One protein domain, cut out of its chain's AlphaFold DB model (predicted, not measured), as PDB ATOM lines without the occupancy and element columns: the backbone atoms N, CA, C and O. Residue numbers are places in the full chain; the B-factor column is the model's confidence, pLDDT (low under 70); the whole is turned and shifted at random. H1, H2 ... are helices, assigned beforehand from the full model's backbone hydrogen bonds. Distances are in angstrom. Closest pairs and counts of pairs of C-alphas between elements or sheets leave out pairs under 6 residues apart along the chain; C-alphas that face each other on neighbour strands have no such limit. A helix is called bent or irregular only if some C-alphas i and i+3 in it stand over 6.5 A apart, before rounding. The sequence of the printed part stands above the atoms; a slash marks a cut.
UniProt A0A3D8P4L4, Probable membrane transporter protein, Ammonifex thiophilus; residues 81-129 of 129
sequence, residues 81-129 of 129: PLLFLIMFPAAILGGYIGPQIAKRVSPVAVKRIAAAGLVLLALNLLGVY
ATOM      1  N   PRO A  81      54.398  -9.218  17.081       86.62
ATOM      2  CA  PRO A  81      54.052  -9.589  18.449       86.62
ATOM      3  C   PRO A  81      53.795  -8.385  19.362       86.62
ATOM      4  O   PRO A  81      52.990  -8.488  20.290       86.62
ATOM      5  N   LEU A  82      54.466  -7.254  19.123       92.06
ATOM      6  CA  LEU A  82      54.311  -6.051  19.938       92.06
ATOM      7  C   LEU A  82      52.941  -5.424  19.687       92.06
ATOM      8  O   LEU A  82      52.215  -5.121  20.635       92.06
ATOM      9  N   LEU A  83      52.559  -5.295  18.414       89.56
ATOM     10  CA  LEU A  83      51.238  -4.798  18.040       89.56
ATOM     11  C   LEU A  83      50.137  -5.713  18.587       89.56
ATOM     12  O   LEU A  83      49.161  -5.228  19.160       89.56
ATOM     13  N   PHE A  84      50.317  -7.032  18.480       88.56
ATOM     14  CA  PHE A  84      49.382  -8.005  19.043       88.56
ATOM     15  C   PHE A  84      49.210  -7.826  20.557       88.56
ATOM     16  O   PHE A  84      48.079  -7.764  21.037       88.56
ATOM     17  N   LEU A  85      50.306  -7.685  21.308       91.56
ATOM     18  CA  LEU A  85      50.263  -7.548  22.765       91.56
ATOM     19  C   LEU A  85      49.545  -6.269  23.221       91.56
ATOM     20  O   LEU A  85      48.910  -6.268  24.272       91.56
ATOM     21  N   ILE A  86      49.615  -5.198  22.429       93.56
ATOM     22  CA  ILE A  86      48.913  -3.937  22.704       93.56
ATOM     23  C   ILE A  86      47.435  -4.039  22.305       93.56
ATOM     24  O   ILE A  86      46.550  -3.638  23.065       93.56
ATOM     25  N   MET A  87      47.143  -4.587  21.123       91.19
ATOM     26  CA  MET A  87      45.781  -4.629  20.586       91.19
ATOM     27  C   MET A  87      44.901  -5.688  21.248       91.19
ATOM     28  O   MET A  87      43.707  -5.456  21.417       91.19
ATOM     29  N   PHE A  88      45.457  -6.828  21.654       90.75
ATOM     30  CA  PHE A  88      44.705  -7.923  22.271       90.75
ATOM     31  C   PHE A  88      43.931  -7.509  23.542       90.75
ATOM     32  O   PHE A  88      42.709  -7.691  23.571       90.75
ATOM     33  N   PRO A  89      44.554  -6.902  24.574       94.56
ATOM     34  CA  PRO A  89      43.820  -6.447  25.754       94.56
ATOM     35  C   PRO A  89      42.847  -5.310  25.422       94.56
ATOM     36  O   PRO A  89      41.738  -5.289  25.954       94.56
ATOM     37  N   ALA A  90      43.209  -4.402  24.508       93.12
ATOM     38  CA  ALA A  90      42.316  -3.335  24.061       93.12
ATOM     39  C   ALA A  90      41.055  -3.893  23.375       93.12
ATOM     40  O   ALA A  90      39.950  -3.416  23.639       93.12
ATOM     41  N   ALA A  91      41.194  -4.936  22.553       90.25
ATOM     42  CA  ALA A  91      40.085  -5.611  21.888       90.25
ATOM     43  C   ALA A  91      39.171  -6.332  22.887       90.25
ATOM     44  O   ALA A  91      37.949  -6.216  22.787       90.25
ATOM     45  N   ILE A  92      39.738  -7.020  23.886       93.38
ATOM     46  CA  ILE A  92      38.959  -7.678  24.948       93.38
ATOM     47  C   ILE A  92      38.173  -6.646  25.759       93.38
ATOM     48  O   ILE A  92      36.962  -6.786  25.938       93.38
ATOM     49  N   LEU A  93      38.844  -5.592  26.224       95.50
ATOM     50  CA  LEU A  93      38.208  -4.540  27.014       95.50
ATOM     51  C   LEU A  93      37.140  -3.806  26.198       95.50
ATOM     52  O   LEU A  93      36.031  -3.608  26.689       95.50
ATOM     53  N   GLY A  94      37.426  -3.470  24.940       91.44
ATOM     54  CA  GLY A  94      36.466  -2.842  24.033       91.44
ATOM     55  C   GLY A  94      35.247  -3.726  23.760       91.44
ATOM     56  O   GLY A  94      34.115  -3.249  23.837       91.44
ATOM     57  N   GLY A  95      35.460  -5.021  23.515       89.44
ATOM     58  CA  GLY A  95      34.394  -6.000  23.289       89.44
ATOM     59  C   GLY A  95      33.521  -6.249  24.521       89.44
ATOM     60  O   GLY A  95      32.330  -6.520  24.381       89.44
ATOM     61  N   TYR A  96      34.076  -6.107  25.725       92.31
ATOM     62  CA  TYR A  96      33.336  -6.256  26.977       92.31
ATOM     63  C   TYR A  96      32.596  -4.973  27.387       92.31
ATOM     64  O   TYR A  96      31.405  -5.007  27.700       92.31
ATOM     65  N   ILE A  97      33.282  -3.828  27.360       94.19
ATOM     66  CA  ILE A  97      32.765  -2.538  27.839       94.19
ATOM     67  C   ILE A  97      31.816  -1.907  26.812       94.19
ATOM     68  O   ILE A  97      30.777  -1.358  27.182       94.19
ATOM     69  N   GLY A  98      32.124  -2.010  25.517       89.12
ATOM     70  CA  GLY A  98      31.345  -1.393  24.439       89.12
ATOM     71  C   GLY A  98      29.852  -1.744  24.485       89.12
ATOM     72  O   GLY A  98      29.023  -0.833  24.556       89.12
ATOM     73  N   PRO A  99      29.472  -3.036  24.539       88.06
ATOM     74  CA  PRO A  99      28.073  -3.442  24.663       88.06
ATOM     75  C   PRO A  99      27.406  -2.965  25.959       88.06
ATOM     76  O   PRO A  99      26.207  -2.687  25.963       88.06
ATOM     77  N   GLN A 100      28.148  -2.856  27.067       91.88
ATOM     78  CA  GLN A 100      27.603  -2.362  28.337       91.88
ATOM     79  C   GLN A 100      27.252  -0.876  28.262       91.88
ATOM     80  O   GLN A 100      26.198  -0.470  28.755       91.88
ATOM     81  N   ILE A 101      28.098  -0.078  27.609       90.81
ATOM     82  CA  ILE A 101      27.827   1.337  27.342       90.81
ATOM     83  C   ILE A 101      26.670   1.466  26.350       90.81
ATOM     84  O   ILE A 101      25.742   2.232  26.596       90.81
ATOM     85  N   ALA A 102      26.668   0.673  25.274       86.94
ATOM     86  CA  ALA A 102      25.627   0.713  24.247       86.94
ATOM     87  C   ALA A 102      24.219   0.458  24.813       86.94
ATOM     88  O   ALA A 102      23.264   1.073  24.351       86.94
ATOM     89  N   LYS A 103      24.084  -0.375  25.857       87.62
ATOM     90  CA  LYS A 103      22.807  -0.608  26.562       87.62
ATOM     91  C   LYS A 103      22.259   0.626  27.288       87.62
ATOM     92  O   LYS A 103      21.065   0.672  27.566       87.62
ATOM     93  N   ARG A 104      23.109   1.600  27.630       90.81
ATOM     94  CA  ARG A 104      22.726   2.840  28.334       90.81
ATOM     95  C   ARG A 104      22.454   4.010  27.386       90.81
ATOM     96  O   ARG A 104      22.030   5.070  27.835       90.81
ATOM     97  N   VAL A 105      22.715   3.833  26.094       90.56
ATOM     98  CA  VAL A 105      22.572   4.857  25.055       90.56
ATOM     99  C   VAL A 105      21.359   4.523  24.186       90.56
ATOM    100  O   VAL A 105      20.987   3.360  24.034       90.56
ATOM    101  N   SER A 106      20.712   5.534  23.601       90.38
ATOM    102  CA  SER A 106      19.564   5.290  22.726       90.38
ATOM    103  C   SER A 106      19.971   4.463  21.490       90.38
ATOM    104  O   SER A 106      21.015   4.734  20.886       90.38
ATOM    105  N   PRO A 107      19.150   3.489  21.040       82.50
ATOM    106  CA  PRO A 107      19.472   2.649  19.879       82.50
ATOM    107  C   PRO A 107      19.768   3.454  18.607       82.50
ATOM    108  O   PRO A 107      20.620   3.082  17.799       82.50
ATOM    109  N   VAL A 108      19.092   4.597  18.448       87.81
ATOM    110  CA  VAL A 108      19.301   5.521  17.325       87.81
ATOM    111  C   VAL A 108      20.686   6.162  17.386       87.81
ATOM    112  O   VAL A 108      21.355   6.252  16.357       87.81
ATOM    113  N   ALA A 109      21.143   6.582  18.570       88.50
ATOM    114  CA  ALA A 109      22.476   7.152  18.734       88.50
ATOM    115  C   ALA A 109      23.566   6.099  18.498       88.50
ATOM    116  O   ALA A 109      24.505   6.375  17.757       88.50
ATOM    117  N   VAL A 110      23.405   4.873  19.015       84.25
ATOM    118  CA  VAL A 110      24.345   3.763  18.759       84.25
ATOM    119  C   VAL A 110      24.473   3.490  17.259       84.25
ATOM    120  O   VAL A 110      25.582   3.433  16.730       84.25
ATOM    121  N   LYS A 111      23.342   3.404  16.544       82.31
ATOM    122  CA  LYS A 111      23.332   3.205  15.088       82.31
ATOM    123  C   LYS A 111      24.021   4.354  14.344       82.31
ATOM    124  O   LYS A 111      24.784   4.098  13.417       82.31
ATOM    125  N   ARG A 112      23.771   5.608  14.742       87.69
ATOM    126  CA  ARG A 112      24.400   6.795  14.131       87.69
ATOM    127  C   ARG A 112      25.908   6.837  14.362       87.69
ATOM    128  O   ARG A 112      26.633   7.107  13.414       87.69
ATOM    129  N   ILE A 113      26.372   6.543  15.576       88.06
ATOM    130  CA  ILE A 113      27.804   6.510  15.908       88.06
ATOM    131  C   ILE A 113      28.513   5.423  15.096       88.06
ATOM    132  O   ILE A 113      29.539   5.698  14.480       88.06
ATOM    133  N   ALA A 114      27.942   4.216  15.030       82.38
ATOM    134  CA  ALA A 114      28.500   3.129  14.227       82.38
ATOM    135  C   ALA A 114      28.576   3.497  12.734       82.38
ATOM    136  O   ALA A 114      29.605   3.284  12.098       82.38
ATOM    137  N   ALA A 115      27.514   4.098  12.185       85.25
ATOM    138  CA  ALA A 115      27.495   4.554  10.797       85.25
ATOM    139  C   ALA A 115      28.533   5.657  10.534       85.25
ATOM    140  O   ALA A 115      29.264   5.578   9.552       85.25
ATOM    141  N   ALA A 116      28.642   6.649  11.421       89.69
ATOM    142  CA  ALA A 116      29.631   7.718  11.303       89.69
ATOM    143  C   ALA A 116      31.065   7.172  11.347       89.69
ATOM    144  O   ALA A 116      31.880   7.543  10.509       89.69
ATOM    145  N   GLY A 117      31.358   6.240  12.261       85.81
ATOM    146  CA  GLY A 117      32.661   5.578  12.337       85.81
ATOM    147  C   GLY A 117      33.013   4.806  11.061       85.81
ATOM    148  O   GLY A 117      34.130   4.925  10.566       85.81
ATOM    149  N   LEU A 118      32.054   4.073  10.482       82.06
ATOM    150  CA  LEU A 118      32.249   3.365   9.209       82.06
ATOM    151  C   LEU A 118      32.502   4.322   8.040       82.06
ATOM    152  O   LEU A 118      33.368   4.050   7.214       82.06
ATOM    153  N   VAL A 119      31.774   5.440   7.971       87.19
ATOM    154  CA  VAL A 119      31.980   6.459   6.931       87.19
ATOM    155  C   VAL A 119      33.355   7.107   7.073       87.19
ATOM    156  O   VAL A 119      34.056   7.252   6.079       87.19
ATOM    157  N   LEU A 120      33.773   7.445   8.295       89.25
ATOM    158  CA  LEU A 120      35.107   7.995   8.554       89.25
ATOM    159  C   LEU A 120      36.213   7.018   8.143       89.25
ATOM    160  O   LEU A 120      37.158   7.418   7.468       89.25
ATOM    161  N   LEU A 121      36.071   5.735   8.489       83.31
ATOM    162  CA  LEU A 121      37.006   4.694   8.063       83.31
ATOM    163  C   LEU A 121      37.054   4.583   6.535       83.31
ATOM    164  O   LEU A 121      38.135   4.529   5.958       83.31
ATOM    165  N   ALA A 122      35.896   4.591   5.871       84.81
ATOM    166  CA  ALA A 122      35.823   4.543   4.415       84.81
ATOM    167  C   ALA A 122      36.523   5.746   3.763       84.81
ATOM    168  O   ALA A 122      37.255   5.570   2.795       84.81
ATOM    169  N   LEU A 123      36.347   6.954   4.308       89.88
ATOM    170  CA  LEU A 123      37.017   8.162   3.817       89.88
ATOM    171  C   LEU A 123      38.541   8.088   3.976       89.88
ATOM    172  O   LEU A 123      39.258   8.470   3.054       89.88
ATOM    173  N   ASN A 124      39.029   7.568   5.105       87.62
ATOM    174  CA  ASN A 124      40.463   7.390   5.332       87.62
ATOM    175  C   ASN A 124      41.063   6.327   4.395       87.62
ATOM    176  O   ASN A 124      42.110   6.553   3.798       87.62
ATOM    177  N   LEU A 125      40.364   5.209   4.175       82.62
ATOM    178  CA  LEU A 125      40.795   4.176   3.224       82.62
ATOM    179  C   LEU A 125      40.786   4.658   1.764       82.62
ATOM    180  O   LEU A 125      41.587   4.186   0.962       82.62
ATOM    181  N   LEU A 126      39.899   5.593   1.414       88.19
ATOM    182  CA  LEU A 126      39.852   6.231   0.093       88.19
ATOM    183  C   LEU A 126      40.918   7.326  -0.092       88.19
ATOM    184  O   LEU A 126      40.999   7.907  -1.172       88.19
ATOM    185  N   GLY A 127      41.724   7.615   0.935       85.69
ATOM    186  CA  GLY A 127      42.768   8.638   0.880       85.69
ATOM    187  C   GLY A 127      42.221  10.062   0.781       85.69
ATOM    188  O   GLY A 127      42.909  10.948   0.282       85.69
ATOM    189  N   VAL A 128      40.976  10.287   1.219       82.31
ATOM    190  CA  VAL A 128      40.380  11.633   1.246       82.31
ATOM    191  C   VAL A 128      41.056  12.499   2.320       82.31
ATOM    192  O   VAL A 128      41.058  13.720   2.186       82.31
ATOM    193  N   TYR A 129      41.674  11.867   3.330       55.19
ATOM    194  CA  TYR A 129      42.531  12.479   4.352       55.19
ATOM    195  C   TYR A 129      43.584  11.485   4.848       55.19
ATOM    196  O   TYR A 129      43.202  10.310   5.083       55.19
TER     197      TYR A 129
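This is residues 81 to 129 of the 129 residues of the protein "Probable membrane transporter protein" of Ammonifex thiophilus (UniProt A0A3D8P4L4). A long helix, H1, with a kink along its length, meets a second long helix, H2, near one end, and the two make a flat V with nothing between its arms. A tight link makes the corner, and a short tail follows the far end of H2. The printed part has 49 residues with two named helices, H1 then H2, and no named strand: the class is all helix. It is only just loose, close to extended, with a radius of gyration of the C-alphas of 14.0 A and spans of 38 by 33 by 9 A.

Look first at H1, residues 81 to 102, which has a kink of 30 degrees near residue 96. It is neither bent nor irregular, but only just: C-alphas 86 and 89 are 6.4 A apart. H2, residues 107 to 125, is close to H1 but not clearly touching it, with 1 pair of C-alphas within 8 A. Their closest C-alphas, those of Ala 102 and Val 110, are 6.4 A apart. The two run opposite ways at a shallow tilt of 28 degrees, and their centres are 18.7 A apart. In H2 every O i to N i+4 pair is within hydrogen-bond range; in H1 14 of 18 are.

Find C-alpha 81 at (54.052, -9.589, 18.449); from there H1 runs 30.8 A to C-alpha 102 at (25.627, 0.713, 24.247). H2 runs 27.1 A from Pro 107 to C-alpha 125 at (40.795, 4.176, 3.224).

The two C-alphas farthest apart, those of Pro 81 and Val 108, are 37.9 A apart. Residues 81 to 100, which belong to H1, stand free. The printed part has no cut and ends at Tyr 129, the chain's last residue and the one printed residue with a pLDDT under 70.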